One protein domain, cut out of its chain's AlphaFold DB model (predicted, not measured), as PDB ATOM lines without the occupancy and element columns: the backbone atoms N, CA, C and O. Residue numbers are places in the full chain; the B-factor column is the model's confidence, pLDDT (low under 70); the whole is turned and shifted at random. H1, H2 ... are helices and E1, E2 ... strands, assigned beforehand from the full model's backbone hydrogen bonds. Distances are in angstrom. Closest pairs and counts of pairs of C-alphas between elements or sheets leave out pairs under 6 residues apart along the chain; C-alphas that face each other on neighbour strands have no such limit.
ATOM      1  N   ALA A   2     178.771 158.963 211.730       60.09
ATOM      2  CA  ALA A   2     179.671 159.363 212.827       60.09
ATOM      3  C   ALA A   2     181.094 158.751 212.779       60.09
ATOM      4  O   ALA A   2     182.068 159.465 212.988       60.09
ATOM      5  N   LEU A   3     181.238 157.464 212.431       59.91
ATOM      6  CA  LEU A   3     182.549 156.784 212.371       59.91
ATOM      7  C   LEU A   3     183.516 157.375 211.334       59.91
ATOM      8  O   LEU A   3     184.721 157.403 211.564       59.91
ATOM      9  N   GLN A   4     183.007 157.875 210.204       61.06
ATOM     10  CA  GLN A   4     183.871 158.507 209.202       61.06
ATOM     11  C   GLN A   4     184.413 159.857 209.678       61.06
ATOM     12  O   GLN A   4     185.510 160.239 209.277       61.06
ATOM     13  N   THR A   5     183.671 160.547 210.547       60.91
ATOM     14  CA  THR A   5     184.061 161.842 211.110       60.91
ATOM     15  C   THR A   5     185.164 161.709 212.158       60.91
ATOM     16  O   THR A   5     186.015 162.581 212.227       60.91
ATOM     17  N   VAL A   6     185.174 160.618 212.936       61.75
ATOM     18  CA  VAL A   6     186.158 160.387 214.017       61.75
ATOM     19  C   VAL A   6     187.440 159.708 213.513       61.75
ATOM     20  O   VAL A   6     188.493 159.824 214.128       61.75
ATOM     21  N   ARG A   7     187.393 159.034 212.354       66.12
ATOM     22  CA  ARG A   7     188.548 158.344 211.749       66.12
ATOM     23  C   ARG A   7     189.858 159.157 211.695       66.12
ATOM     24  O   ARG A   7     190.877 158.563 212.029       66.12
ATOM     25  N   PRO A   8     189.900 160.426 211.233       63.56
ATOM     26  CA  PRO A   8     191.165 161.159 211.122       63.56
ATOM     27  C   PRO A   8     191.857 161.409 212.469       63.56
ATOM     28  O   PRO A   8     193.055 161.675 212.475       63.56
ATOM     29  N   ASP A   9     191.132 161.281 213.582       60.88
ATOM     30  CA  ASP A   9     191.644 161.534 214.929       60.88
ATOM     31  C   ASP A   9     192.190 160.266 215.616       60.88
ATOM     32  O   ASP A   9     192.749 160.350 216.708       60.88
ATOM     33  N   ILE A  10     192.049 159.086 214.993       67.31
ATOM     34  CA  ILE A  10     192.575 157.819 215.523       67.31
ATOM     35  C   ILE A  10     193.950 157.541 214.891       67.31
ATOM     36  O   ILE A  10     194.033 157.395 213.667       67.31
ATOM     37  N   PRO A  11     195.032 157.445 215.687       68.75
ATOM     38  CA  PRO A  11     196.368 157.212 215.158       68.75
ATOM     39  C   PRO A  11     196.482 155.818 214.528       68.75
ATOM     40  O   PRO A  11     196.105 154.810 215.127       68.75
ATOM     41  N   VAL A  12     197.026 155.779 213.311       74.19
ATOM     42  CA  VAL A  12     197.433 154.553 212.620       74.19
ATOM     43  C   VAL A  12     198.947 154.573 212.489       74.19
ATOM     44  O   VAL A  12     199.516 155.491 211.893       74.19
ATOM     45  N   ASP A  13     199.582 153.547 213.035       75.12
ATOM     46  CA  ASP A  13     201.024 153.374 213.010       75.12
ATOM     47  C   ASP A  13     201.423 152.523 211.808       75.12
ATOM     48  O   ASP A  13     200.768 151.531 211.474       75.12
ATOM     49  N   TYR A  14     202.535 152.897 211.180       77.38
ATOM     50  CA  TYR A  14     203.119 152.150 210.074       77.38
ATOM     51  C   TYR A  14     204.534 151.716 210.443       77.38
ATOM     52  O   TYR A  14     205.432 152.552 210.549       77.38
ATOM     53  N   ALA A  15     204.748 150.410 210.582       73.62
ATOM     54  CA  ALA A  15     206.052 149.825 210.886       73.62
ATOM     55  C   ALA A  15     206.281 148.580 210.022       73.62
ATOM     56  O   ALA A  15     205.377 147.765 209.855       73.62
ATOM     57  N   ASP A  16     207.469 148.451 209.422       72.81
ATOM     58  CA  ASP A  16     207.879 147.287 208.615       72.81
ATOM     59  C   ASP A  16     206.882 146.879 207.509       72.81
ATOM     60  O   ASP A  16     206.660 145.701 207.228       72.81
ATOM     61  N   GLY A  17     206.234 147.869 206.883       66.88
ATOM     62  CA  GLY A  17     205.224 147.638 205.841       66.88
ATOM     63  C   GLY A  17     203.869 147.144 206.361       66.88
ATOM     64  O   GLY A  17     202.996 146.830 205.555       66.88
ATOM     65  N   ARG A  18     203.668 147.100 207.681       70.62
ATOM     66  CA  ARG A  18     202.398 146.776 208.340       70.62
ATOM     67  C   ARG A  18     201.727 148.052 208.839       70.62
ATOM     68  O   ARG A  18     202.408 148.974 209.284       70.62
ATOM     69  N   SER A  19     200.404 148.092 208.733       81.88
ATOM     70  CA  SER A  19     199.551 149.138 209.301       81.88
ATOM     71  C   SER A  19     198.858 148.595 210.548       81.88
ATOM     72  O   SER A  19     198.428 147.442 210.523       81.88
ATOM     73  N   SER A  20     198.715 149.416 211.593       81.00
ATOM     74  CA  SER A  20     197.915 149.081 212.782       81.00
ATOM     75  C   SER A  20     196.404 149.261 212.584       81.00
ATOM     76  O   SER A  20     195.626 149.089 213.523       81.00
ATOM     77  N   PHE A  21     195.956 149.628 211.375       82.56
ATOM     78  CA  PHE A  21     194.551 149.906 211.071       82.56
ATOM     79  C   PHE A  21     193.610 148.771 211.487       82.56
ATOM     80  O   PHE A  21     192.510 149.034 211.977       82.56
ATOM     81  N   ARG A  22     194.018 147.512 211.285       78.25
ATOM     82  CA  ARG A  22     193.182 146.345 211.604       78.25
ATOM     83  C   ARG A  22     193.093 146.061 213.100       78.25
ATOM     84  O   ARG A  22     192.135 145.427 213.520       78.25
ATOM     85  N   GLU A  23     194.045 146.547 213.882       80.06
ATOM     86  CA  GLU A  23     194.083 146.423 215.334       80.06
ATOM     87  C   GLU A  23     193.389 147.599 216.033       80.06
ATOM     88  O   GLU A  23     192.890 147.436 217.142       80.06
ATOM     89  N   THR A  24     193.334 148.777 215.399       81.00
ATOM     90  CA  THR A  24     192.814 150.006 216.020       81.00
ATOM     91  C   THR A  24     191.432 150.405 215.508       81.00
ATOM     92  O   THR A  24     190.483 150.511 216.280       81.00
ATOM     93  N   ILE A  25     191.292 150.630 214.199       82.31
ATOM     94  CA  ILE A  25     190.091 151.227 213.596       82.31
ATOM     95  C   ILE A  25     189.151 150.159 213.036       82.31
ATOM     96  O   ILE A  25     187.934 150.294 213.143       82.31
ATOM     97  N   GLY A  26     189.701 149.102 212.435       85.12
ATOM     98  CA  GLY A  26     188.943 147.982 211.874       85.12
ATOM     99  C   GLY A  26     187.898 147.388 212.831       85.12
ATOM    100  O   GLY A  26     186.747 147.239 212.405       85.12
ATOM    101  N   PRO A  27     188.233 147.127 214.113       90.25
ATOM    102  CA  PRO A  27     187.295 146.552 215.075       90.25
ATOM    103  C   PRO A  27     186.040 147.403 215.277       90.25
ATOM    104  O   PRO A  27     184.953 146.848 215.339       90.25
ATOM    105  N   LEU A  28     186.138 148.738 215.245       91.50
ATOM    106  CA  LEU A  28     184.976 149.625 215.407       91.50
ATOM    107  C   LEU A  28     183.929 149.442 214.296       91.50
ATOM    108  O   LEU A  28     182.725 149.505 214.548       91.50
ATOM    109  N   TYR A  29     184.372 149.215 213.055       93.75
ATOM    110  CA  TYR A  29     183.459 148.930 211.943       93.75
ATOM    111  C   TYR A  29     182.811 147.552 212.093       93.75
ATOM    112  O   TYR A  29     181.623 147.404 211.801       93.75
ATOM    113  N   LEU A  30     183.580 146.555 212.541       94.50
ATOM    114  CA  LEU A  30     183.083 145.197 212.755       94.50
ATOM    115  C   LEU A  30     182.101 145.135 213.929       94.50
ATOM    116  O   LEU A  30     181.048 144.533 213.781       94.50
ATOM    117  N   GLU A  31     182.380 145.821 215.039       94.81
ATOM    118  CA  GLU A  31     181.495 145.912 216.206       94.81
ATOM    119  C   GLU A  31     180.173 146.607 215.865       94.81
ATOM    120  O   GLU A  31     179.106 146.102 216.209       94.81
ATOM    121  N   LEU A  32     180.206 147.729 215.131       96.69
ATOM    122  CA  LEU A  32     178.965 148.357 214.665       96.69
ATOM    123  C   LEU A  32     178.184 147.420 213.736       96.69
ATOM    124  O   LEU A  32     176.966 147.303 213.853       96.69
ATOM    125  N   THR A  33     178.875 146.752 212.812       97.25
ATOM    126  CA  THR A  33     178.239 145.792 211.901       97.25
ATOM    127  C   THR A  33     177.606 144.636 212.676       97.25
ATOM    128  O   THR A  33     176.471 144.267 212.382       97.25
ATOM    129  N   ASP A  34     178.293 144.104 213.687       97.75
ATOM    130  CA  ASP A  34     177.795 143.046 214.565       97.75
ATOM    131  C   ASP A  34     176.511 143.480 215.281       97.75
ATOM    132  O   ASP A  34     175.494 142.796 215.178       97.75
ATOM    133  N   LEU A  35     176.507 144.662 215.908       97.88
ATOM    134  CA  LEU A  35     175.320 145.211 216.573       97.88
ATOM    135  C   LEU A  35     174.122 145.327 215.619       97.88
ATOM    136  O   LEU A  35     173.015 144.895 215.953       97.88
ATOM    137  N   LEU A  36     174.341 145.858 214.412       97.94
ATOM    138  CA  LEU A  36     173.295 146.004 213.395       97.94
ATOM    139  C   LEU A  36     172.741 144.646 212.938       97.94
ATOM    140  O   LEU A  36     171.529 144.494 212.777       97.94
ATOM    141  N   LEU A  37     173.612 143.652 212.740       97.56
ATOM    142  CA  LEU A  37     173.225 142.302 212.321       97.56
ATOM    143  C   LEU A  37     172.504 141.527 213.432       97.56
ATOM    144  O   LEU A  37     171.552 140.800 213.144       97.56
ATOM    145  N   GLN A  38     172.903 141.703 214.693       97.12
ATOM    146  CA  GLN A  38     172.200 141.133 215.846       97.12
ATOM    147  C   GLN A  38     170.796 141.729 215.989       97.12
ATOM    148  O   GLN A  38     169.821 140.995 216.171       97.12
ATOM    149  N   GLU A  39     170.663 143.053 215.855       97.25
ATOM    150  CA  GLU A  39     169.359 143.716 215.917       97.25
ATOM    151  C   GLU A  39     168.458 143.300 214.745       97.25
ATOM    152  O   GLU A  39     167.267 143.036 214.942       97.25
ATOM    153  N   ALA A  40     169.019 143.170 213.537       96.88
ATOM    154  CA  ALA A  40     168.297 142.684 212.365       96.88
ATOM    155  C   ALA A  40     167.768 141.256 212.572       96.88
ATOM    156  O   ALA A  40     166.589 140.996 212.300       96.88
ATOM    157  N   ALA A  41     168.595 140.361 213.122       95.31
ATOM    158  CA  ALA A  41     168.215 138.988 213.436       95.31
ATOM    159  C   ALA A  41     167.092 138.921 214.488       95.31
ATOM    160  O   ALA A  41     166.135 138.162 214.324       95.31
ATOM    161  N   GLY A  42     167.152 139.762 215.529       95.50
ATOM    162  CA  GLY A  42     166.105 139.871 216.554       95.50
ATOM    163  C   GLY A  42     164.770 140.425 216.039       95.50
ATOM    164  O   GLY A  42     163.736 140.255 216.685       95.50
ATOM    165  N   ARG A  43     164.774 141.065 214.864       94.00
ATOM    166  CA  ARG A  43     163.597 141.667 214.218       94.00
ATOM    167  C   ARG A  43     163.188 140.955 212.934       94.00
ATOM    168  O   ARG A  43     162.450 141.534 212.145       94.00
ATOM    169  N   ASN A  44     163.662 139.735 212.693       87.75
ATOM    170  CA  ASN A  44     163.447 139.033 211.429       87.75
ATOM    171  C   ASN A  44     161.963 139.028 210.992       87.75
ATOM    172  O   ASN A  44     161.062 138.765 211.790       87.75
ATOM    173  N   GLY A  45     161.715 139.336 209.717       84.56
ATOM    174  CA  GLY A  45     160.375 139.453 209.136       84.56
ATOM    175  C   GLY A  45     159.667 140.788 209.396       84.56
ATOM    176  O   GLY A  45     158.556 140.982 208.901       84.56
ATOM    177  N   GLN A  46     160.283 141.720 210.127       91.81
ATOM    178  CA  GLN A  46     159.721 143.046 210.375       91.81
ATOM    179  C   GLN A  46     160.214 144.074 209.336       91.81
ATOM    180  O   GLN A  46     161.320 143.947 208.803       91.81
ATOM    181  N   PRO A  47     159.446 145.149 209.061       90.25
ATOM    182  CA  PRO A  47     159.867 146.212 208.140       90.25
ATOM    183  C   PRO A  47     161.210 146.868 208.505       90.25
ATOM    184  O   PRO A  47     161.914 147.370 207.633       90.25
ATOM    185  N   GLN A  48     161.576 146.851 209.790       91.56
ATOM    186  CA  GLN A  48     162.811 147.429 210.316       91.56
ATOM    187  C   GLN A  48     164.060 146.584 210.014       91.56
ATOM    188  O   GLN A  48     165.164 147.100 210.142       91.56
ATOM    189  N   THR A  49     163.935 145.321 209.584       94.19
ATOM    190  CA  THR A  49     165.098 144.476 209.253       94.19
ATOM    191  C   THR A  49     165.857 145.008 208.037       94.19
ATOM    192  O   THR A  49     167.079 145.097 208.051       94.19
ATOM    193  N   ALA A  50     165.137 145.396 206.981       92.75
ATOM    194  CA  ALA A  50     165.740 145.849 205.729       92.75
ATOM    195  C   ALA A  50     166.694 147.057 205.887       92.75
ATOM    196  O   ALA A  50     167.807 146.982 205.356       92.75
ATOM    197  N   PRO A  51     166.332 148.145 206.602       95.19
ATOM    198  CA  PRO A  51     167.257 149.256 206.822       95.19
ATOM    199  C   PRO A  51     168.473 148.863 207.675       95.19
ATOM    200  O   PRO A  51     169.568 149.322 207.368       95.19
ATOM    201  N   LEU A  52     168.324 147.973 208.664       96.94
ATOM    202  CA  LEU A  52     169.452 147.489 209.475       96.94
ATOM    203  C   LEU A  52     170.467 146.706 208.629       96.94
ATOM    204  O   LEU A  52     171.665 146.970 208.696       96.94
ATOM    205  N   LEU A  53     169.996 145.799 207.763       96.00
ATOM    206  CA  LEU A  53     170.869 145.052 206.846       96.00
ATOM    207  C   LEU A  53     171.576 145.973 205.844       96.00
ATOM    208  O   LEU A  53     172.757 145.796 205.542       96.00
ATOM    209  N   LEU A  54     170.867 146.988 205.341       94.12
ATOM    210  CA  LEU A  54     171.454 148.011 204.479       94.12
ATOM    211  C   LEU A  54     172.553 148.802 205.198       94.12
ATOM    212  O   LEU A  54     173.601 149.063 204.603       94.12
ATOM    213  N   GLU A  55     172.332 149.183 206.453       94.94
ATOM    214  CA  GLU A  55     173.313 149.921 207.247       94.94
ATOM    215  C   GLU A  55     174.529 149.053 207.598       94.94
ATOM    216  O   GLU A  55     175.663 149.517 207.455       94.94
ATOM    217  N   ALA A  56     174.325 147.775 207.934       96.25
ATOM    218  CA  ALA A  56     175.402 146.808 208.156       96.25
ATOM    219  C   ALA A  56     176.280 146.665 206.901       96.25
ATOM    220  O   ALA A  56     177.498 146.838 206.955       96.25
ATOM    221  N   ARG A  57     175.658 146.466 205.731       94.75
ATOM    222  CA  ARG A  57     176.365 146.433 204.442       94.75
ATOM    223  C   ARG A  57     177.140 147.720 204.171       94.75
ATOM    224  O   ARG A  57     178.285 147.673 203.736       94.75
ATOM    225  N   THR A  58     176.520 148.871 204.421       93.00
ATOM    226  CA  THR A  58     177.141 150.187 204.202       93.00
ATOM    227  C   THR A  58     178.342 150.393 205.124       93.00
ATOM    228  O   THR A  58     179.353 150.959 204.711       93.00
ATOM    229  N   THR A  59     178.259 149.895 206.357       93.62
ATOM    230  CA  THR A  59     179.361 149.921 207.325       93.62
ATOM    231  C   THR A  59     180.523 149.056 206.844       93.62
ATOM    232  O   THR A  59     181.665 149.517 206.850       93.62
ATOM    233  N   MET A  60     180.240 147.863 206.313       93.88
ATOM    234  CA  MET A  60     181.266 147.021 205.695       93.88
ATOM    235  C   MET A  60     181.904 147.683 204.472       93.88
ATOM    236  O   MET A  60     183.123 147.707 204.374       93.88
ATOM    237  N   GLU A  61     181.132 148.287 203.568       91.44
ATOM    238  CA  GLU A  61     181.665 149.045 202.421       91.44
ATOM    239  C   GLU A  61     182.564 150.220 202.854       91.44
ATOM    240  O   GLU A  61     183.619 150.477 202.261       91.44
ATOM    241  N   ALA A  62     182.195 150.907 203.940       89.38
ATOM    242  CA  ALA A  62     183.025 151.951 204.531       89.38
ATOM    243  C   ALA A  62     184.339 151.388 205.100       89.38
ATOM    244  O   ALA A  62     185.387 152.004 204.898       89.38
ATOM    245  N   LEU A  63     184.307 150.207 205.730       90.50
ATOM    246  CA  LEU A  63     185.510 149.489 206.157       90.50
ATOM    247  C   LEU A  63     186.413 149.161 204.959       90.50
ATOM    248  O   LEU A  63     187.600 149.476 205.002       90.50
ATOM    249  N   LYS A  64     185.866 148.621 203.860       89.00
ATOM    250  CA  LYS A  64     186.644 148.328 202.635       89.00
ATOM    251  C   LYS A  64     187.314 149.581 202.077       89.00
ATOM    252  O   LYS A  64     188.491 149.564 201.726       89.00
ATOM    253  N   THR A  65     186.584 150.693 202.053       86.31
ATOM    254  CA  THR A  65     187.126 151.991 201.630       86.31
ATOM    255  C   THR A  65     188.250 152.468 202.546       86.31
ATOM    256  O   THR A  65     189.272 152.972 202.075       86.31
ATOM    257  N   ALA A  66     188.088 152.302 203.858       85.62
ATOM    258  CA  ALA A  66     189.097 152.679 204.834       85.62
ATOM    259  C   ALA A  66     190.372 151.825 204.716       85.62
ATOM    260  O   ALA A  66     191.459 152.396 204.779       85.62
ATOM    261  N   GLU A  67     190.244 150.517 204.468       86.62
ATOM    262  CA  GLU A  67     191.375 149.611 204.214       86.62
ATOM    263  C   GLU A  67     192.158 150.002 202.955       86.62
ATOM    264  O   GLU A  67     193.384 150.017 202.966       86.62
ATOM    265  N   VAL A  68     191.472 150.350 201.863       86.19
ATOM    266  CA  VAL A  68     192.140 150.767 200.618       86.19
ATOM    267  C   VAL A  68     192.915 152.068 200.825       86.19
ATOM    268  O   VAL A  68     194.073 152.173 200.420       86.19
ATOM    269  N   ARG A  69     192.308 153.053 201.494       82.25
ATOM    270  CA  ARG A  69     192.974 154.322 201.837       82.25
ATOM    271  C   ARG A  69     194.201 154.114 202.713       82.25
ATOM    272  O   ARG A  69     195.200 154.798 202.522       82.25
ATOM    273  N   ASP A  70     194.099 153.204 203.674       83.81
ATOM    274  CA  ASP A  70     195.201 152.817 204.552       83.81
ATOM    275  C   ASP A  70     196.344 152.163 203.762       83.81
ATOM    276  O   ASP A  70     197.478 152.638 203.804       83.81
ATOM    277  N   TYR A  71     196.031 151.161 202.935       84.38
ATOM    278  CA  TYR A  71     197.016 150.450 202.118       84.38
ATOM    279  C   TYR A  71     197.814 151.389 201.203       84.38
ATOM    280  O   TYR A  71     199.042 151.319 201.144       84.38
ATOM    281  N   PHE A  72     197.127 152.296 200.504       83.75
ATOM    282  CA  PHE A  72     197.771 153.257 199.604       83.75
ATOM    283  C   PHE A  72     198.313 154.502 200.313       83.75
ATOM    284  O   PHE A  72     198.992 155.305 199.674       83.75
ATOM    285  N   ARG A  73     198.031 154.667 201.612       81.81
ATOM    286  CA  ARG A  73     198.387 155.850 202.415       81.81
ATOM    287  C   ARG A  73     197.927 157.165 201.784       81.81
ATOM    288  O   ARG A  73     198.591 158.192 201.909       81.81
ATOM    289  N   ASP A  74     196.789 157.125 201.102       77.00
ATOM    290  CA  ASP A  74     196.231 158.273 200.398       77.00
ATOM    291  C   ASP A  74     194.814 158.563 200.927       77.00
ATOM    292  O   ASP A  74     193.864 157.833 200.618       77.00
ATOM    293  N   PRO A  75     194.639 159.624 201.740       66.81
ATOM    294  CA  PRO A  75     193.326 160.014 202.246       66.81
ATOM    295  C   PRO A  75     192.418 160.563 201.134       66.81
ATOM    296  O   PRO A  75     191.193 160.530 201.277       66.81
ATOM    297  N   CYS A  76     193.010 161.035 200.032       68.12
ATOM    298  CA  CYS A  76     192.338 161.594 198.865       68.12
ATOM    299  C   CYS A  76     191.907 160.527 197.858       68.12
ATOM    300  O   CYS A  76     191.259 160.887 196.871       68.12
ATOM    301  N   LEU A  77     192.178 159.237 198.110       69.31
ATOM    302  CA  LEU A  77     191.449 158.145 197.466       69.31
ATOM    303  C   LEU A  77     189.980 158.255 197.874       69.31
ATOM    304  O   LEU A  77     189.492 157.635 198.823       69.31
ATOM    305  N   ALA A  78     189.258 159.127 197.184       57.31
ATOM    306  CA  ALA A  78     187.820 159.115 197.190       57.31
ATOM    307  C   ALA A  78     187.410 157.733 196.667       57.31
ATOM    308  O   ALA A  78     187.967 157.306 195.649       57.31
ATOM    309  N   PRO A  79     186.463 157.025 197.317       59.09
ATOM    310  CA  PRO A  79     185.730 156.006 196.581       59.09
ATOM    311  C   PRO A  79     185.316 156.677 195.274       59.09
ATOM    312  O   PRO A  79     184.843 157.821 195.310       59.09
ATOM    313  N   LEU A  80     185.603 156.042 194.134       53.50
ATOM    314  CA  LEU A  80     185.067 156.508 192.865       53.50
ATOM    315  C   LEU A  80     183.568 156.440 193.082       53.50
ATOM    316  O   LEU A  80     183.025 155.345 193.059       53.50
ATOM    317  N   GLN A  81     182.949 157.560 193.466       48.25
ATOM    318  CA  GLN A  81     181.568 157.565 193.909       48.25
ATOM    319  C   GLN A  81     180.782 157.019 192.735       48.25
ATOM    320  O   GLN A  81     180.574 157.740 191.758       48.25
ATOM    321  N   ALA A  82     180.405 155.745 192.807       48.94
ATOM    322  CA  ALA A  82     179.481 155.155 191.878       48.94
ATOM    323  C   ALA A  82     178.241 156.031 192.024       48.94
ATOM    324  O   ALA A  82     177.559 156.006 193.045       48.94
ATOM    325  N   HIS A  83     177.995 156.899 191.043       39.47
ATOM    326  CA  HIS A  83     176.841 157.799 191.020       39.47
ATOM    327  C   HIS A  83     175.527 157.022 190.797       39.47
ATOM    328  O   HIS A  83     174.519 157.575 190.372       39.47
ATOM    329  N   GLY A  84     175.515 155.728 191.102       40.78
ATOM    330  CA  GLY A  84     174.344 154.894 191.207       40.78
ATOM    331  C   GLY A  84     174.511 154.026 192.439       40.78
ATOM    332  O   GLY A  84     175.567 153.435 192.656       40.78
ATOM    333  N   THR A  85     173.448 153.931 193.229       40.44
ATOM    334  CA  THR A  85     173.130 152.722 193.992       40.44
ATOM    335  C   THR A  85     173.707 151.501 193.279       40.44
ATOM    336  O   THR A  85     173.440 151.337 192.086       40.44
ATOM    337  N   GLY A  86     174.532 150.705 193.972       46.97
ATOM    338  CA  GLY A  86     175.150 149.509 193.398       46.97
ATOM    339  C   GLY A  86     174.158 148.773 192.499       46.97
ATOM    340  O   GLY A  86     173.016 148.578 192.904       46.97
ATOM    341  N   ALA A  87     174.597 148.438 191.284       48.25
ATOM    342  CA  ALA A  87     173.812 147.839 190.198       48.25
ATOM    343  C   ALA A  87     173.295 148.730 189.049       48.25
ATOM    344  O   ALA A  87     172.557 148.221 188.204       48.25
ATOM    345  N   SER A  88     173.715 149.991 188.892       37.97
ATOM    346  CA  SER A  88     173.476 150.713 187.625       37.97
ATOM    347  C   SER A  88     174.321 150.118 186.485       37.97
ATOM    348  O   SER A  88     175.431 150.562 186.221       37.97
ATOM    349  N   GLY A  89     173.798 149.081 185.822       52.72
ATOM    350  CA  GLY A  89     174.462 148.345 184.734       52.72
ATOM    351  C   GLY A  89     174.748 146.871 185.040       52.72
ATOM    352  O   GLY A  89     175.211 146.143 184.162       52.72
ATOM    353  N   THR A  90     174.445 146.408 186.254       61.41
ATOM    354  CA  THR A  90     174.546 144.988 186.597       61.41
ATOM    355  C   THR A  90     173.394 144.225 185.935       61.41
ATOM    356  O   THR A  90     172.247 144.671 186.024       61.41
ATOM    357  N   PRO A  91     173.660 143.091 185.260       65.81
ATOM    358  CA  PRO A  91     172.612 142.293 184.637       65.81
ATOM    359  C   PRO A  91     171.509 141.928 185.637       65.81
ATOM    360  O   PRO A  91     171.784 141.652 186.811       65.81
ATOM    361  N   GLY A  92     170.260 141.882 185.165       73.31
ATOM    362  CA  GLY A  92     169.188 141.248 185.931       73.31
ATOM    363  C   GLY A  92     169.603 139.825 186.323       73.31
ATOM    364  O   GLY A  92     170.320 139.177 185.566       73.31
ATOM    365  N   ARG A  93     169.165 139.353 187.499       90.38
ATOM    366  CA  ARG A  93     169.554 138.046 188.085       90.38
ATOM    367  C   ARG A  93     170.990 138.007 188.619       90.38
ATOM    368  O   ARG A  93     171.676 136.989 188.534       90.38
ATOM    369  N   THR A  94     171.423 139.112 189.216       92.19
ATOM    370  CA  THR A  94     172.674 139.174 189.977       92.19
ATOM    371  C   THR A  94     172.393 139.174 191.475       92.19
ATOM    372  O   THR A  94     171.442 139.813 191.935       92.19
ATOM    373  N   ALA A  95     173.234 138.480 192.235       95.25
ATOM    374  CA  ALA A  95     173.277 138.586 193.685       95.25
ATOM    375  C   ALA A  95     174.688 138.948 194.153       95.25
ATOM    376  O   ALA A  95     175.676 138.505 193.566       95.25
ATOM    377  N   THR A  96     174.770 139.728 195.225       95.50
ATOM    378  CA  THR A  96     176.024 140.083 195.888       95.50
ATOM    379  C   THR A  96     176.080 139.435 197.259       95.50
ATOM    380  O   THR A  96     175.207 139.676 198.091       95.50
ATOM    381  N   LEU A  97     177.119 138.647 197.505       97.62
ATOM    382  CA  LEU A  97     177.400 137.997 198.775       97.62
ATOM    383  C   LEU A  97     178.481 138.757 199.551       97.62
ATOM    384  O   LEU A  97     179.601 138.920 199.069       97.62
ATOM    385  N   TYR A  98     178.157 139.128 200.785       97.62
ATOM    386  CA  TYR A  98     179.076 139.637 201.796       97.62
ATOM    387  C   TYR A  98     179.236 138.581 202.900       97.62
ATOM    388  O   TYR A  98     178.381 138.500 203.784       97.62
ATOM    389  N   PRO A  99     180.291 137.750 202.865       97.56
ATOM    390  CA  PRO A  99     180.637 136.885 203.981       97.56
ATOM    391  C   PRO A  99     181.418 137.706 205.021       97.56
ATOM    392  O   PRO A  99     182.592 138.021 204.819       97.56
ATOM    393  N   ILE A 100     180.744 138.085 206.103       97.50
ATOM    394  CA  ILE A 100     181.252 138.942 207.178       97.50
ATOM    395  C   ILE A 100     181.717 138.046 208.326       97.50
ATOM    396  O   ILE A 100     180.922 137.321 208.926       97.50
ATOM    397  N   ILE A 101     183.018 138.078 208.609       96.94
ATOM    398  CA  ILE A 101     183.631 137.249 209.644       96.94
ATOM    399  C   ILE A 101     183.535 138.000 210.970       96.94
ATOM    400  O   ILE A 101     184.085 139.090 211.104       96.94
ATOM    401  N   LEU A 102     182.837 137.415 211.939       95.94
ATOM    402  CA  LEU A 102     182.772 137.892 213.316       95.94
ATOM    403  C   LEU A 102     183.449 136.862 214.227       95.94
ATOM    404  O   LEU A 102     183.686 135.723 213.822       95.94
ATOM    405  N   GLY A 103     183.779 137.254 215.460       93.56
ATOM    406  CA  GLY A 103     184.605 136.423 216.342       93.56
ATOM    407  C   GLY A 103     184.035 135.020 216.589       93.56
ATOM    408  O   GLY A 103     184.782 134.043 216.601       93.56
ATOM    409  N   ASP A 104     182.711 134.906 216.731       96.06
ATOM    410  CA  ASP A 104     182.010 133.667 217.088       96.06
ATOM    411  C   ASP A 104     181.182 133.045 215.948       96.06
ATOM    412  O   ASP A 104     180.674 131.927 216.090       96.06
ATOM    413  N   ARG A 105     181.016 133.754 214.824       97.31
ATOM    414  CA  ARG A 105     180.157 133.321 213.716       97.31
ATOM    415  C   ARG A 105     180.536 133.948 212.378       97.31
ATOM    416  O   ARG A 105     181.167 134.998 212.301       97.31
ATOM    417  N   LEU A 106     180.041 133.331 211.312       98.12
ATOM    418  CA  LEU A 106     180.059 133.882 209.963       98.12
ATOM    419  C   LEU A 106     178.655 134.370 209.596       98.12
ATOM    420  O   LEU A 106     177.698 133.596 209.608       98.12
ATOM    421  N   GLU A 107     178.543 135.643 209.235       98.06
ATOM    422  CA  GLU A 107     177.311 136.254 208.735       98.06
ATOM    423  C   GLU A 107     177.367 136.324 207.207       98.06
ATOM    424  O   GLU A 107     178.277 136.909 206.622       98.06
ATOM    425  N   LEU A 108     176.396 135.714 206.539       98.38
ATOM    426  CA  LEU A 108     176.263 135.713 205.088       98.38
ATOM    427  C   LEU A 108     175.145 136.678 204.710       98.38
ATOM    428  O   LEU A 108     173.961 136.343 204.796       98.38
ATOM    429  N   LEU A 109     175.521 137.883 204.288       97.62
ATOM    430  CA  LEU A 109     174.572 138.875 203.804       97.62
ATOM    431  C   LEU A 109     174.495 138.815 202.275       97.62
ATOM    432  O   LEU A 109     175.443 139.167 201.573       97.62
ATOM    433  N   LEU A 110     173.355 138.364 201.762       96.69
ATOM    434  CA  LEU A 110     173.074 138.246 200.337       96.69
ATOM    435  C   LEU A 110     172.137 139.375 199.899       96.69
ATOM    436  O   LEU A 110     171.032 139.509 200.421       96.69
ATOM    437  N   ALA A 111     172.559 140.182 198.932       93.94
ATOM    438  CA  ALA A 111     171.789 141.291 198.383       93.94
ATOM    439  C   ALA A 111     171.434 141.050 196.914       93.94
ATOM    440  O   ALA A 111     172.268 140.589 196.139       93.94
ATOM    441  N   PHE A 112     170.215 141.407 196.519       92.25
ATOM    442  CA  PHE A 112     169.725 141.268 195.148       92.25
ATOM    443  C   PHE A 112     169.545 142.634 194.476       92.25
ATOM    444  O   PHE A 112     169.429 143.667 195.138       92.25
ATOM    445  N   THR A 113     169.482 142.640 193.143       87.06
ATOM    446  CA  THR A 113     169.300 143.863 192.339       87.06
ATOM    447  C   THR A 113     167.955 144.561 192.562       87.06
ATOM    448  O   THR A 113     167.819 145.732 192.236       87.06
ATOM    449  N   ASP A 114     166.958 143.866 193.118       85.38
ATOM    450  CA  ASP A 114     165.646 144.427 193.481       85.38
ATOM    451  C   ASP A 114     165.641 145.125 194.859       85.38
ATOM    452  O   ASP A 114     164.595 145.558 195.338       85.38
ATOM    453  N   GLY A 115     166.806 145.222 195.511       83.94
ATOM    454  CA  GLY A 115     166.977 145.837 196.825       83.94
ATOM    455  C   GLY A 115     166.683 144.906 198.003       83.94
ATOM    456  O   GLY A 115     166.965 145.278 199.145       83.94
ATOM    457  N   ARG A 116     166.169 143.690 197.765       89.25
ATOM    458  CA  ARG A 116     165.957 142.705 198.833       89.25
ATOM    459  C   ARG A 116     167.296 142.192 199.351       89.25
ATOM    460  O   ARG A 116     168.252 142.015 198.596       89.25
ATOM    461  N   GLN A 117     167.339 141.922 200.650       92.88
ATOM    462  CA  GLN A 117     168.506 141.369 201.326       92.88
ATOM    463  C   GLN A 117     168.093 140.194 202.205       92.88
ATOM    464  O   GLN A 117     166.968 140.147 202.707       92.88
ATOM    465  N   LEU A 118     169.009 139.250 202.363       93.62
ATOM    466  CA  LEU A 118     168.869 138.056 203.177       93.62
ATOM    467  C   LEU A 118     170.099 137.937 204.071       93.62
ATOM    468  O   LEU A 118     171.222 138.006 203.583       93.62
ATOM    469  N   GLN A 119     169.867 137.706 205.356       97.00
ATOM    470  CA  GLN A 119     170.897 137.384 206.334       97.00
ATOM    471  C   GLN A 119     170.822 135.891 206.661       97.00
ATOM    472  O   GLN A 119     169.750 135.387 207.003       97.00
ATOM    473  N   VAL A 120     171.951 135.190 206.574       97.50
ATOM    474  CA  VAL A 120     172.091 133.801 207.027       97.50
ATOM    475  C   VAL A 120     173.284 133.690 207.966       97.50
ATOM    476  O   VAL A 120     174.371 134.159 207.647       97.50
ATOM    477  N   ILE A 121     173.088 133.039 209.111       97.50
ATOM    478  CA  ILE A 121     174.127 132.866 210.129       97.50
ATOM    479  C   ILE A 121     174.682 131.445 210.047       97.50
ATOM    480  O   ILE A 121     173.949 130.473 210.249       97.50
ATOM    481  N   THR A 122     175.989 131.330 209.834       96.88
ATOM    482  CA  THR A 122     176.729 130.070 209.924       96.88
ATOM    483  C   THR A 122     177.528 130.052 211.228       96.88
ATOM    484  O   THR A 122     178.354 130.928 211.482       96.88
ATOM    485  N   ARG A 123     177.290 129.043 212.078       96.12
ATOM    486  CA  ARG A 123     177.982 128.897 213.371       96.12
ATOM    487  C   ARG A 123     179.395 128.358 213.175       96.12
ATOM    488  O   ARG A 123     179.587 127.149 213.064       96.12
ATOM    489  N   ILE A 124     180.355 129.269 213.126       97.38
ATOM    490  CA  ILE A 124     181.778 128.972 213.043       97.38
ATOM    491  C   ILE A 124     182.584 130.165 213.552       97.38
ATOM    492  O   ILE A 124     182.380 131.280 213.084       97.38
ATOM    493  N   ASP A 125     183.513 129.924 214.471       97.25
ATOM    494  CA  ASP A 125     184.405 130.966 214.969       97.25
ATOM    495  C   ASP A 125     185.482 131.349 213.938       97.25
ATOM    496  O   ASP A 125     185.850 130.568 213.048       97.25
ATOM    497  N   GLU A 126     186.021 132.559 214.079       95.81
ATOM    498  CA  GLU A 126     187.021 133.110 213.163       95.81
ATOM    499  C   GLU A 126     188.273 132.220 213.041       95.81
ATOM    500  O   GLU A 126     188.812 132.042 211.941       95.81
ATOM    501  N   ALA A 127     188.742 131.631 214.144       97.19
ATOM    502  CA  ALA A 127     189.964 130.832 214.148       97.19
ATOM    503  C   ALA A 127     189.782 129.532 213.352       97.19
ATOM    504  O   ALA A 127     190.631 129.199 212.511       97.19
ATOM    505  N   SER A 128     188.659 128.841 213.559       97.81
ATOM    506  CA  SER A 128     188.267 127.637 212.821       97.81
ATOM    507  C   SER A 128     188.055 127.924 211.334       97.81
ATOM    508  O   SER A 128     188.592 127.202 210.483       97.81
ATOM    509  N   LEU A 129     187.342 129.007 210.996       98.06
ATOM    510  CA  LEU A 129     187.161 129.432 209.604       98.06
ATOM    511  C   LEU A 129     188.514 129.736 208.953       98.06
ATOM    512  O   LEU A 129     188.819 129.240 207.867       98.06
ATOM    513  N   GLY A 130     189.368 130.493 209.642       97.69
ATOM    514  CA  GLY A 130     190.707 130.824 209.178       97.69
ATOM    515  C   GLY A 130     191.584 129.598 208.951       97.69
ATOM    516  O   GLY A 130     192.329 129.556 207.970       97.69
ATOM    517  N   ALA A 131     191.501 128.583 209.813       98.00
ATOM    518  CA  ALA A 131     192.231 127.335 209.629       98.00
ATOM    519  C   ALA A 131     191.787 126.604 208.352       98.00
ATOM    520  O   ALA A 131     192.647 126.203 207.563       98.00
ATOM    521  N   MET A 132     190.476 126.508 208.105       97.50
ATOM    522  CA  MET A 132     189.932 125.880 206.895       97.50
ATOM    523  C   MET A 132     190.303 126.632 205.620       97.50
ATOM    524  O   MET A 132     190.755 126.019 204.654       97.50
ATOM    525  N   VAL A 133     190.191 127.961 205.623       98.06
ATOM    526  CA  VAL A 133     190.559 128.790 204.467       98.06
ATOM    527  C   VAL A 133     192.054 128.675 204.165       98.06
ATOM    528  O   VAL A 133     192.442 128.483 203.014       98.06
ATOM    529  N   ARG A 134     192.916 128.720 205.192       97.19
ATOM    530  CA  ARG A 134     194.367 128.539 205.016       97.19
ATOM    531  C   ARG A 134     194.725 127.138 204.530       97.19
ATOM    532  O   ARG A 134     195.689 127.009 203.780       97.19
ATOM    533  N   GLN A 135     193.998 126.110 204.970       96.62
ATOM    534  CA  GLN A 135     194.169 124.750 204.468       96.62
ATOM    535  C   GLN A 135     193.847 124.690 202.972       96.62
ATOM    536  O   GLN A 135     194.723 124.313 202.196       96.62
ATOM    537  N   LEU A 136     192.661 125.157 202.569       97.19
ATOM    538  CA  LEU A 136     192.260 125.191 201.163       97.19
ATOM    539  C   LEU A 136     193.263 125.971 200.303       97.19
ATOM    540  O   LEU A 136     193.662 125.501 199.243       97.19
ATOM    541  N   ARG A 137     193.720 127.139 200.774       95.88
ATOM    542  CA  ARG A 137     194.721 127.952 200.069       95.88
ATOM    543  C   ARG A 137     196.005 127.172 199.778       95.88
ATOM    544  O   ARG A 137     196.468 127.193 198.647       95.88
ATOM    545  N   ARG A 138     196.559 126.466 200.773       94.81
ATOM    546  CA  ARG A 138     197.778 125.654 200.594       94.81
ATOM    547  C   ARG A 138     197.558 124.485 199.636       94.81
ATOM    548  O   ARG A 138     198.421 124.187 198.821       94.81
ATOM    549  N   GLU A 139     196.408 123.825 199.724       95.50
ATOM    550  CA  GLU A 139     196.086 122.701 198.841       95.50
ATOM    551  C   GLU A 139     195.921 123.167 197.382       95.50
ATOM    552  O   GLU A 139     196.341 122.467 196.465       95.50
ATOM    553  N   LEU A 140     195.402 124.381 197.155       94.06
ATOM    554  CA  LEU A 140     195.305 124.998 195.823       94.06
ATOM    555  C   LEU A 140     196.663 125.401 195.225       94.06
ATOM    556  O   LEU A 140     196.789 125.460 194.004       94.06
ATOM    557  N   GLU A 141     197.677 125.667 196.051       91.31
ATOM    558  CA  GLU A 141     199.044 125.965 195.586       91.31
ATOM    559  C   GLU A 141     199.744 124.716 195.011       91.31
ATOM    560  O   GLU A 141     200.735 124.829 194.287       91.31
ATOM    561  N   THR A 142     199.220 123.517 195.288       88.75
ATOM    562  CA  THR A 142     199.809 122.251 194.834       88.75
ATOM    563  C   THR A 142     199.274 121.859 193.455       88.75
ATOM    564  O   THR A 142     198.190 121.288 193.309       88.75
ATOM    565  N   VAL A 143     200.061 122.150 192.418       80.94
ATOM    566  CA  VAL A 143     199.701 121.906 191.012       80.94
ATOM    567  C   VAL A 143     199.528 120.410 190.716       80.94
ATOM    568  O   VAL A 143     200.327 119.579 191.137       80.94
ATOM    569  N   GLY A 144     198.502 120.070 189.928       81.06
ATOM    570  CA  GLY A 144     198.302 118.718 189.392       81.06
ATOM    571  C   GLY A 144     197.603 117.737 190.337       81.06
ATOM    572  O   GLY A 144     197.458 116.568 189.985       81.06
ATOM    573  N   THR A 145     197.133 118.193 191.503       89.81
ATOM    574  CA  THR A 145     196.417 117.353 192.473       89.81
ATOM    575  C   THR A 145     194.949 117.767 192.620       89.81
ATOM    576  O   THR A 145     194.539 118.863 192.233       89.81
ATOM    577  N   ARG A 146     194.132 116.868 193.180       92.31
ATOM    578  CA  ARG A 146     192.733 117.131 193.576       92.31
ATOM    579  C   ARG A 146     192.540 117.074 195.093       92.31
ATOM    580  O   ARG A 146     191.414 116.962 195.572       92.31
ATOM    581  N   GLU A 147     193.633 117.151 195.848       93.00
ATOM    582  CA  GLU A 147     193.633 117.063 197.313       93.00
ATOM    583  C   GLU A 147     192.875 118.220 197.967       93.00
ATOM    584  O   GLU A 147     192.356 118.070 199.066       93.00
ATOM    585  N   PHE A 148     192.724 119.339 197.253       95.88
ATOM    586  CA  PHE A 148     191.943 120.488 197.698       95.88
ATOM    587  C   PHE A 148     190.422 120.247 197.707       95.88
ATOM    588  O   PHE A 148     189.690 121.021 198.328       95.88
ATOM    589  N   LEU A 149     189.909 119.208 197.024       97.25
ATOM    590  CA  LEU A 149     188.463 119.001 196.854       97.25
ATOM    591  C   LEU A 149     187.699 118.850 198.181       97.25
ATOM    592  O   LEU A 149     186.683 119.529 198.333       97.25
ATOM    593  N   PRO A 150     188.141 118.041 199.166       97.62
ATOM    594  CA  PRO A 150     187.442 117.937 200.446       97.62
ATOM    595  C   PRO A 150     187.401 119.262 201.220       97.62
ATOM    596  O   PRO A 150     186.388 119.592 201.835       97.62
ATOM    597  N   SER A 151     188.475 120.056 201.196       97.06
ATOM    598  CA  SER A 151     188.491 121.378 201.843       97.06
ATOM    599  C   SER A 151     187.625 122.392 201.102       97.06
ATOM    600  O   SER A 151     186.918 123.171 201.739       97.06
ATOM    601  N   SER A 152     187.627 122.340 199.770       97.88
ATOM    602  CA  SER A 152     186.765 123.152 198.912       97.88
ATOM    603  C   SER A 152     185.283 122.875 199.188       97.88
ATOM    604  O   SER A 152     184.515 123.814 199.387       97.88
ATOM    605  N   GLN A 153     184.902 121.600 199.308       98.44
ATOM    606  CA  GLN A 153     183.538 121.180 199.641       98.44
ATOM    607  C   GLN A 153     183.127 121.629 201.043       98.44
ATOM    608  O   GLN A 153     182.086 122.254 201.200       98.44
ATOM    609  N   ARG A 154     183.968 121.414 202.064       97.81
ATOM    610  CA  ARG A 154     183.675 121.887 203.431       97.81
ATOM    611  C   ARG A 154     183.406 123.391 203.475       97.81
ATOM    612  O   ARG A 154     182.498 123.833 204.174       97.81
ATOM    613  N   LEU A 155     184.177 124.178 202.727       98.00
ATOM    614  CA  LEU A 155     183.986 125.623 202.693       98.00
ATOM    615  C   LEU A 155     182.770 126.039 201.849       98.00
ATOM    616  O   LEU A 155     182.060 126.964 202.236       98.00
ATOM    617  N   TYR A 156     182.478 125.332 200.753       98.38
ATOM    618  CA  TYR A 156     181.233 125.503 199.998       98.38
ATOM    619  C   TYR A 156     180.008 125.300 200.902       98.38
ATOM    620  O   TYR A 156     179.072 126.102 200.885       98.38
ATOM    621  N   ASP A 157     180.039 124.263 201.736       98.00
ATOM    622  CA  ASP A 157     178.944 123.883 202.631       98.00
ATOM    623  C   ASP A 157     178.667 124.943 203.694       98.00
ATOM    624  O   ASP A 157     177.517 125.167 204.064       98.00
ATOM    625  N   LEU A 158     179.716 125.620 204.162       97.19
ATOM    626  CA  LEU A 158     179.615 126.679 205.163       97.19
ATOM    627  C   LEU A 158     179.142 128.010 204.576       97.19
ATOM    628  O   LEU A 158     178.402 128.739 205.237       97.19
ATOM    629  N   VAL A 159     179.600 128.346 203.366       97.00
ATOM    630  CA  VAL A 159     179.473 129.703 202.813       97.00
ATOM    631  C   VAL A 159     178.351 129.816 201.782       97.00
ATOM    632  O   VAL A 159     177.693 130.848 201.725       97.00
ATOM    633  N   LEU A 160     178.120 128.787 200.961       97.50
ATOM    634  CA  LEU A 160     177.193 128.873 199.825       97.50
ATOM    635  C   LEU A 160     176.001 127.937 199.909       97.50
ATOM    636  O   LEU A 160     174.908 128.340 199.518       97.50
ATOM    637  N   ARG A 161     176.166 126.726 200.447       97.56
ATOM    638  CA  ARG A 161     175.054 125.771 200.574       97.56
ATOM    639  C   ARG A 161     173.817 126.345 201.285       97.56
ATOM    640  O   ARG A 161     172.717 126.111 200.789       97.56
ATOM    641  N   PRO A 162     173.938 127.160 202.354       97.69
ATOM    642  CA  PRO A 162     172.774 127.771 202.998       97.69
ATOM    643  C   PRO A 162     172.018 128.771 202.108       97.69
ATOM    644  O   PRO A 162     170.857 129.073 202.366       97.69
ATOM    645  N   LEU A 163     172.670 129.294 201.066       97.62
ATOM    646  CA  LEU A 163     172.142 130.334 200.181       97.62
ATOM    647  C   LEU A 163     171.500 129.761 198.910       97.62
ATOM    648  O   LEU A 163     170.741 130.460 198.238       97.62
ATOM    649  N   GLU A 164     171.783 128.501 198.569       96.56
ATOM    650  CA  GLU A 164     171.327 127.872 197.323       96.56
ATOM    651  C   GLU A 164     169.816 127.963 197.077       96.56
ATOM    652  O   GLU A 164     169.449 128.280 195.941       96.56
ATOM    653  N   PRO A 165     168.926 127.751 198.070       96.81
ATOM    654  CA  PRO A 165     167.487 127.853 197.832       96.81
ATOM    655  C   PRO A 165     167.072 129.245 197.343       96.81
ATOM    656  O   PRO A 165     166.267 129.376 196.424       96.81
ATOM    657  N   GLU A 166     167.664 130.291 197.917       95.31
ATOM    658  CA  GLU A 166     167.327 131.684 197.619       95.31
ATOM    659  C   GLU A 166     167.940 132.146 196.293       95.31
ATOM    660  O   GLU A 166     167.285 132.861 195.525       95.31
ATOM    661  N   LEU A 167     169.158 131.680 195.992       96.44
ATOM    662  CA  LEU A 167     169.811 131.870 194.696       96.44
ATOM    663  C   LEU A 167     169.017 131.189 193.570       96.44
ATOM    664  O   LEU A 167     168.783 131.799 192.526       96.44
ATOM    665  N   ALA A 168     168.542 129.959 193.793       95.94
ATOM    666  CA  ALA A 168     167.747 129.208 192.825       95.94
ATOM    667  C   ALA A 168     166.350 129.811 192.622       95.94
ATOM    668  O   ALA A 168     165.912 129.969 191.482       95.94
ATOM    669  N   ALA A 169     165.667 130.210 193.702       94.94
ATOM    670  CA  ALA A 169     164.329 130.803 193.637       94.94
ATOM    671  C   ALA A 169     164.292 132.103 192.816       94.94
ATOM    672  O   ALA A 169     163.301 132.390 192.147       94.94
ATOM    673  N   ARG A 170     165.383 132.877 192.838       93.44
ATOM    674  CA  ARG A 170     165.550 134.095 192.023       93.44
ATOM    675  C   ARG A 170     166.287 133.856 190.713       93.44
ATOM    676  O   ARG A 170     166.486 134.802 189.956       93.44
ATOM    677  N   GLN A 171     166.657 132.604 190.452       94.94
ATOM    678  CA  GLN A 171     167.355 132.168 189.255       94.94
ATOM    679  C   GLN A 171     168.607 133.021 188.988       94.94
ATOM    680  O   GLN A 171     168.804 133.531 187.890       94.94
ATOM    681  N   VAL A 172     169.418 133.230 190.027       95.88
ATOM    682  CA  VAL A 172     170.649 134.023 189.949       95.88
ATOM    683  C   VAL A 172     171.611 133.397 188.941       95.88
ATOM    684  O   VAL A 172     171.875 132.201 188.989       95.88
ATOM    685  N   GLU A 173     172.158 134.221 188.052       95.44
ATOM    686  CA  GLU A 173     173.146 133.820 187.043       95.44
ATOM    687  C   GLU A 173     174.526 134.399 187.336       95.44
ATOM    688  O   GLU A 173     175.535 133.779 187.014       95.44
ATOM    689  N   THR A 174     174.580 135.579 187.957       94.69
ATOM    690  CA  THR A 174     175.832 136.239 188.340       94.69
ATOM    691  C   THR A 174     175.917 136.345 189.856       94.69
ATOM    692  O   THR A 174     175.010 136.873 190.498       94.69
ATOM    693  N   LEU A 175     177.017 135.862 190.428       96.25
ATOM    694  CA  LEU A 175     177.305 135.968 191.853       96.25
ATOM    695  C   LEU A 175     178.535 136.850 192.047       96.25
ATOM    696  O   LEU A 175     179.652 136.463 191.706       96.25
ATOM    697  N   ILE A 176     178.323 138.032 192.613       95.00
ATOM    698  CA  ILE A 176     179.404 138.916 193.039       95.00
ATOM    699  C   ILE A 176     179.735 138.573 194.488       95.00
ATOM    700  O   ILE A 176     178.855 138.569 195.342       95.00
ATOM    701  N   VAL A 177     180.995 138.299 194.789       96.88
ATOM    702  CA  VAL A 177     181.467 138.047 196.150       96.88
ATOM    703  C   VAL A 177     182.299 139.239 196.602       96.88
ATOM    704  O   VAL A 177     183.250 139.621 195.922       96.88
ATOM    705  N   VAL A 178     181.972 139.804 197.764       95.75
ATOM    706  CA  VAL A 178     182.753 140.858 198.427       95.75
ATOM    707  C   VAL A 178     183.417 140.263 199.673       95.75
ATOM    708  O   VAL A 178     182.900 140.412 200.781       95.75
ATOM    709  N   PRO A 179     184.525 139.512 199.521       95.06
ATOM    710  CA  PRO A 179     185.104 138.749 200.615       95.06
ATOM    711  C   PRO A 179     185.712 139.632 201.710       95.06
ATOM    712  O   PRO A 179     186.236 140.735 201.484       95.06
ATOM    713  N   ASP A 180     185.714 139.087 202.923       90.06
ATOM    714  CA  ASP A 180     186.350 139.688 204.084       90.06
ATOM    715  C   ASP A 180     187.489 138.843 204.660       90.06
ATOM    716  O   ASP A 180     187.538 137.624 204.492       90.06
ATOM    717  N   GLY A 181     188.436 139.520 205.314       91.00
ATOM    718  CA  GLY A 181     189.525 138.879 206.044       91.00
ATOM    719  C   GLY A 181     190.250 137.786 205.251       91.00
ATOM    720  O   GLY A 181     190.711 137.999 204.126       91.00
ATOM    721  N   VAL A 182     190.352 136.603 205.860       94.31
ATOM    722  CA  VAL A 182     191.024 135.423 205.293       94.31
ATOM    723  C   VAL A 182     190.378 134.917 204.002       94.31
ATOM    724  O   VAL A 182     191.087 134.355 203.169       94.31
ATOM    725  N   LEU A 183     189.077 135.147 203.781       95.88
ATOM    726  CA  LEU A 183     188.364 134.666 202.590       95.88
ATOM    727  C   LEU A 183     188.856 135.334 201.299       95.88
ATOM    728  O   LEU A 183     188.695 134.768 200.224       95.88
ATOM    729  N   ARG A 184     189.531 136.488 201.393       93.88
ATOM    730  CA  ARG A 184     190.209 137.134 200.254       93.88
ATOM    731  C   ARG A 184     191.354 136.304 199.677       93.88
ATOM    732  O   ARG A 184     191.782 136.553 198.557       93.88
ATOM    733  N   SER A 185     191.882 135.356 200.451       94.25
ATOM    734  CA  SER A 185     193.059 134.569 200.074       94.25
ATOM    735  C   SER A 185     192.747 133.353 199.201       94.25
ATOM    736  O   SER A 185     193.671 132.635 198.819       94.25
ATOM    737  N   ILE A 186     191.469 133.112 198.888       95.56
ATOM    738  CA  ILE A 186     191.029 131.984 198.070       95.56
ATOM    739  C   ILE A 186     190.162 132.446 196.889       95.56
ATOM    740  O   ILE A 186     189.397 133.406 197.008       95.56
ATOM    741  N   PRO A 187     190.224 131.747 195.746       95.00
ATOM    742  CA  PRO A 187     189.293 131.967 194.652       95.00
ATOM    743  C   PRO A 187     187.952 131.280 194.949       95.00
ATOM    744  O   PRO A 187     187.872 130.054 194.971       95.00
ATOM    745  N   PHE A 188     186.871 132.051 195.106       96.94
ATOM    746  CA  PHE A 188     185.522 131.494 195.313       96.94
ATOM    747  C   PHE A 188     185.069 130.578 194.170       96.94
ATOM    748  O   PHE A 188     184.328 129.627 194.397       96.94
ATOM    749  N   GLY A 189     185.568 130.809 192.952       96.06
ATOM    750  CA  GLY A 189     185.315 129.928 191.814       96.06
ATOM    751  C   GLY A 189     185.809 128.489 192.004       96.06
ATOM    752  O   GLY A 189     185.258 127.584 191.391       96.06
ATOM    753  N   ALA A 190     186.793 128.262 192.881       95.88
ATOM    754  CA  ALA A 190     187.306 126.929 193.188       95.88
ATOM    755  C   ALA A 190     186.495 126.188 194.265       95.88
ATOM    756  O   ALA A 190     186.815 125.037 194.573       95.88
ATOM    757  N   LEU A 191     185.470 126.822 194.853       98.00
ATOM    758  CA  LEU A 191     184.541 126.144 195.755       98.00
ATOM    759  C   LEU A 191     183.694 125.144 194.965       98.00
ATOM    760  O   LEU A 191     183.261 125.439 193.854       98.00
ATOM    761  N   HIS A 192     183.474 123.965 195.537       98.00
ATOM    762  CA  HIS A 192     182.903 122.822 194.833       98.00
ATOM    763  C   HIS A 192     181.749 122.220 195.634       98.00
ATOM    764  O   HIS A 192     181.918 121.894 196.804       98.00
ATOM    765  N   ASP A 193     180.591 122.014 195.006       96.81
ATOM    766  CA  ASP A 193     179.380 121.523 195.690       96.81
ATOM    767  C   ASP A 193     179.348 119.990 195.888       96.81
ATOM    768  O   ASP A 193     178.461 119.439 196.541       96.81
ATOM    769  N   GLY A 194     180.344 119.295 195.339       96.75
ATOM    770  CA  GLY A 194     180.432 117.832 195.288       96.75
ATOM    771  C   GLY A 194     180.254 117.280 193.873       96.75
ATOM    772  O   GLY A 194     180.648 116.144 193.614       96.75
ATOM    773  N   ARG A 195     179.749 118.096 192.944       96.69
ATOM    774  CA  ARG A 195     179.577 117.768 191.523       96.69
ATOM    775  C   ARG A 195     180.194 118.806 190.589       96.69
ATOM    776  O   ARG A 195     180.783 118.416 189.588       96.69
ATOM    777  N   HIS A 196     180.033 120.084 190.914       97.50
ATOM    778  CA  HIS A 196     180.429 121.216 190.092       97.50
ATOM    779  C   HIS A 196     181.168 122.266 190.919       97.50
ATOM    780  O   HIS A 196     180.871 122.505 192.095       97.50
ATOM    781  N   PHE A 197     182.123 122.929 190.279       97.88
ATOM    782  CA  PHE A 197     182.711 124.168 190.757       97.88
ATOM    783  C   PHE A 197     181.710 125.315 190.665       97.88
ATOM    784  O   PHE A 197     180.830 125.348 189.803       97.88
ATOM    785  N   LEU A 198     181.880 126.311 191.529       97.56
ATOM    786  CA  LEU A 198     180.995 127.468 191.577       97.56
ATOM    787  C   LEU A 198     180.920 128.209 190.232       97.56
ATOM    788  O   LEU A 198     179.843 128.640 189.823       97.56
ATOM    789  N   THR A 199     182.046 128.312 189.522       96.62
ATOM    790  CA  THR A 199     182.140 128.940 188.192       96.62
ATOM    791  C   THR A 199     181.442 128.164 187.082       96.62
ATOM    792  O   THR A 199     181.176 128.734 186.029       96.62
ATOM    793  N   GLU A 200     181.131 126.884 187.285       96.88
ATOM    794  CA  GLU A 200     180.323 126.111 186.336       96.88
ATOM    795  C   GLU A 200     178.826 126.408 186.500       96.88
ATOM    796  O   GLU A 200     178.040 126.132 185.593       96.88
ATOM    797  N   ARG A 201     178.422 126.984 187.642       95.44
ATOM    798  CA  ARG A 201     177.021 127.282 187.973       95.44
ATOM    799  C   ARG A 201     176.658 128.755 187.822       95.44
ATOM    800  O   ARG A 201     175.537 129.053 187.425       95.44
ATOM    801  N   TYR A 202     177.584 129.659 188.135       96.31
ATOM    802  CA  TYR A 202     177.362 131.104 188.083       96.31
ATOM    803  C   TYR A 202     178.514 131.810 187.369       96.31
ATOM    804  O   TYR A 202     179.669 131.392 187.449       96.31
ATOM    805  N   ALA A 203     178.222 132.955 186.756       95.12
ATOM    806  CA  ALA A 203     179.243 133.947 186.460       95.12
ATOM    807  C   ALA A 203     179.723 134.554 187.788       95.12
ATOM    808  O   ALA A 203     179.005 135.324 188.426       95.12
ATOM    809  N   VAL A 204     180.917 134.168 188.238       94.75
ATOM    810  CA  VAL A 204     181.479 134.625 189.517       94.75
ATOM    811  C   VAL A 204     182.355 135.852 189.294       94.75
ATOM    812  O   VAL A 204     183.274 135.820 188.477       94.75
ATOM    813  N   ALA A 205     182.102 136.909 190.062       92.00
ATOM    814  CA  ALA A 205     182.979 138.070 190.170       92.00
ATOM    815  C   ALA A 205     183.404 138.260 191.628       92.00
ATOM    816  O   ALA A 205     182.620 138.011 192.541       92.00
ATOM    817  N   THR A 206     184.630 138.722 191.847       92.00
ATOM    818  CA  THR A 206     185.133 139.059 193.182       92.00
ATOM    819  C   THR A 206     185.462 140.541 193.211       92.00
ATOM    820  O   THR A 206     186.291 140.994 192.427       92.00
ATOM    821  N   GLU A 207     184.842 141.276 194.128       88.88
ATOM    822  CA  GLU A 207     185.017 142.720 194.283       88.88
ATOM    823  C   GLU A 207     185.613 143.048 195.656       88.88
ATOM    824  O   GLU A 207     185.309 142.394 196.654       88.88
TER     825      GLU A 207
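Overview. This is residues 2 to 207 of the 299 residues of the protein "CHAT domain-containing protein" of Rhodovastum atsumiense (UniProt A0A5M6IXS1). What is the main picture? A twisted sheet of five strands has the long helical hairpin H3 and H4 packed across one face and H7 along the other, while H5, H6 and H8 form a cluster that only grazes it. What is it built of? The printed part has 206 residues, with named elements in the order H1 H2 H3 H4 E1 E2 E3 H5 H6 H7 E4 H8 H9 E5, and its class is mixed, helices and strands. The mixed sheet runs E3 E2 E1 E4 E5. The whole is compact, with a radius of gyration of the C-alphas of 17.6 A, and rounded, spanning 51 by 46 by 34 A.

Arrangement. How does the first part stand? H1, residues 2 to 9, is near H4, residues 49 to 72, and H2, residues 21 to 24, is close but not clearly touching H4, the closest C-alphas, of Phe 21 and Asp 70, being 7.2 A apart. H3, residues 26 to 42, touches H4 in a hairpin, opposite ways at a shallow tilt of 12 degrees, closest at the C-alphas of Thr 33 and Ala 56, 4.8 A. Both run across the strands on the same face, at heights over the sheet of 9.9 A and 9.7 A. How are the strands paired? E1, residues 94 to 101, E2, residues 106 to 112, and E3, residues 117 to 122, form a meander, each the antiparallel neighbour of the one before, with N 98 and O 109, and N 108 and O 120, each 2.8 A apart. E4, residues 174 to 177, is parallel to E1, with N 97 and O 176 at 2.8 A. E4, H8, residues 181 to 185, H9, residues 198 to 201, and E5, residues 203 to 206, form a strand-helix-strand unit, parallel neighbours joined by a right-handed crossover, with N 177 and O 205 at 2.8 A. Where are the other helices? H7, residues 161 to 169, runs along the strands on the opposite face from H3 and H4, at a height over the sheet of 8.7 A. H5, residues 126 to 140, touches H6, residues 149 to 159, in a hairpin, closest at the C-alphas of Leu 136 and Ser 151, 5.4 A, and touches H8, closest at those of Gly 130 and Val 182, 6.0 A. H5, H6, H8 and H9 only graze the sheet. What do the helix backbones show? Each O i to N i+4 pair is within hydrogen-bond range in H3, H4, H5 and H6, against 2 of 4 in H1, 3 of 5 in H7 and 0 of 1 in H8, where 2 of 2 O i to N i+3 pairs are; H2 and H9 are too short for an i+4 pair.

Along the chain. Where are the ends? H1 begins at C-alpha 2, (179.671, 159.363, 212.827), and E5 ends at C-alpha 206, (185.133, 139.059, 193.182). Which elements are long? From first to last C-alpha H4 measures 35.2 A, H3 24.7 A, E1 22.6 A and H5 20.9 A.

Size, cuts and confidence. How far does it reach? The two C-alphas farthest apart, of Asp 9 and Arg 195, are 51.1 A apart, and the printed part has no cut. Which links are long? Those from H1 to H2, H4 to E1 and H8 to H9 are. Where is confidence low? The model's pLDDT is under 70 at residues 2 to 11, 17 and 75 to 91.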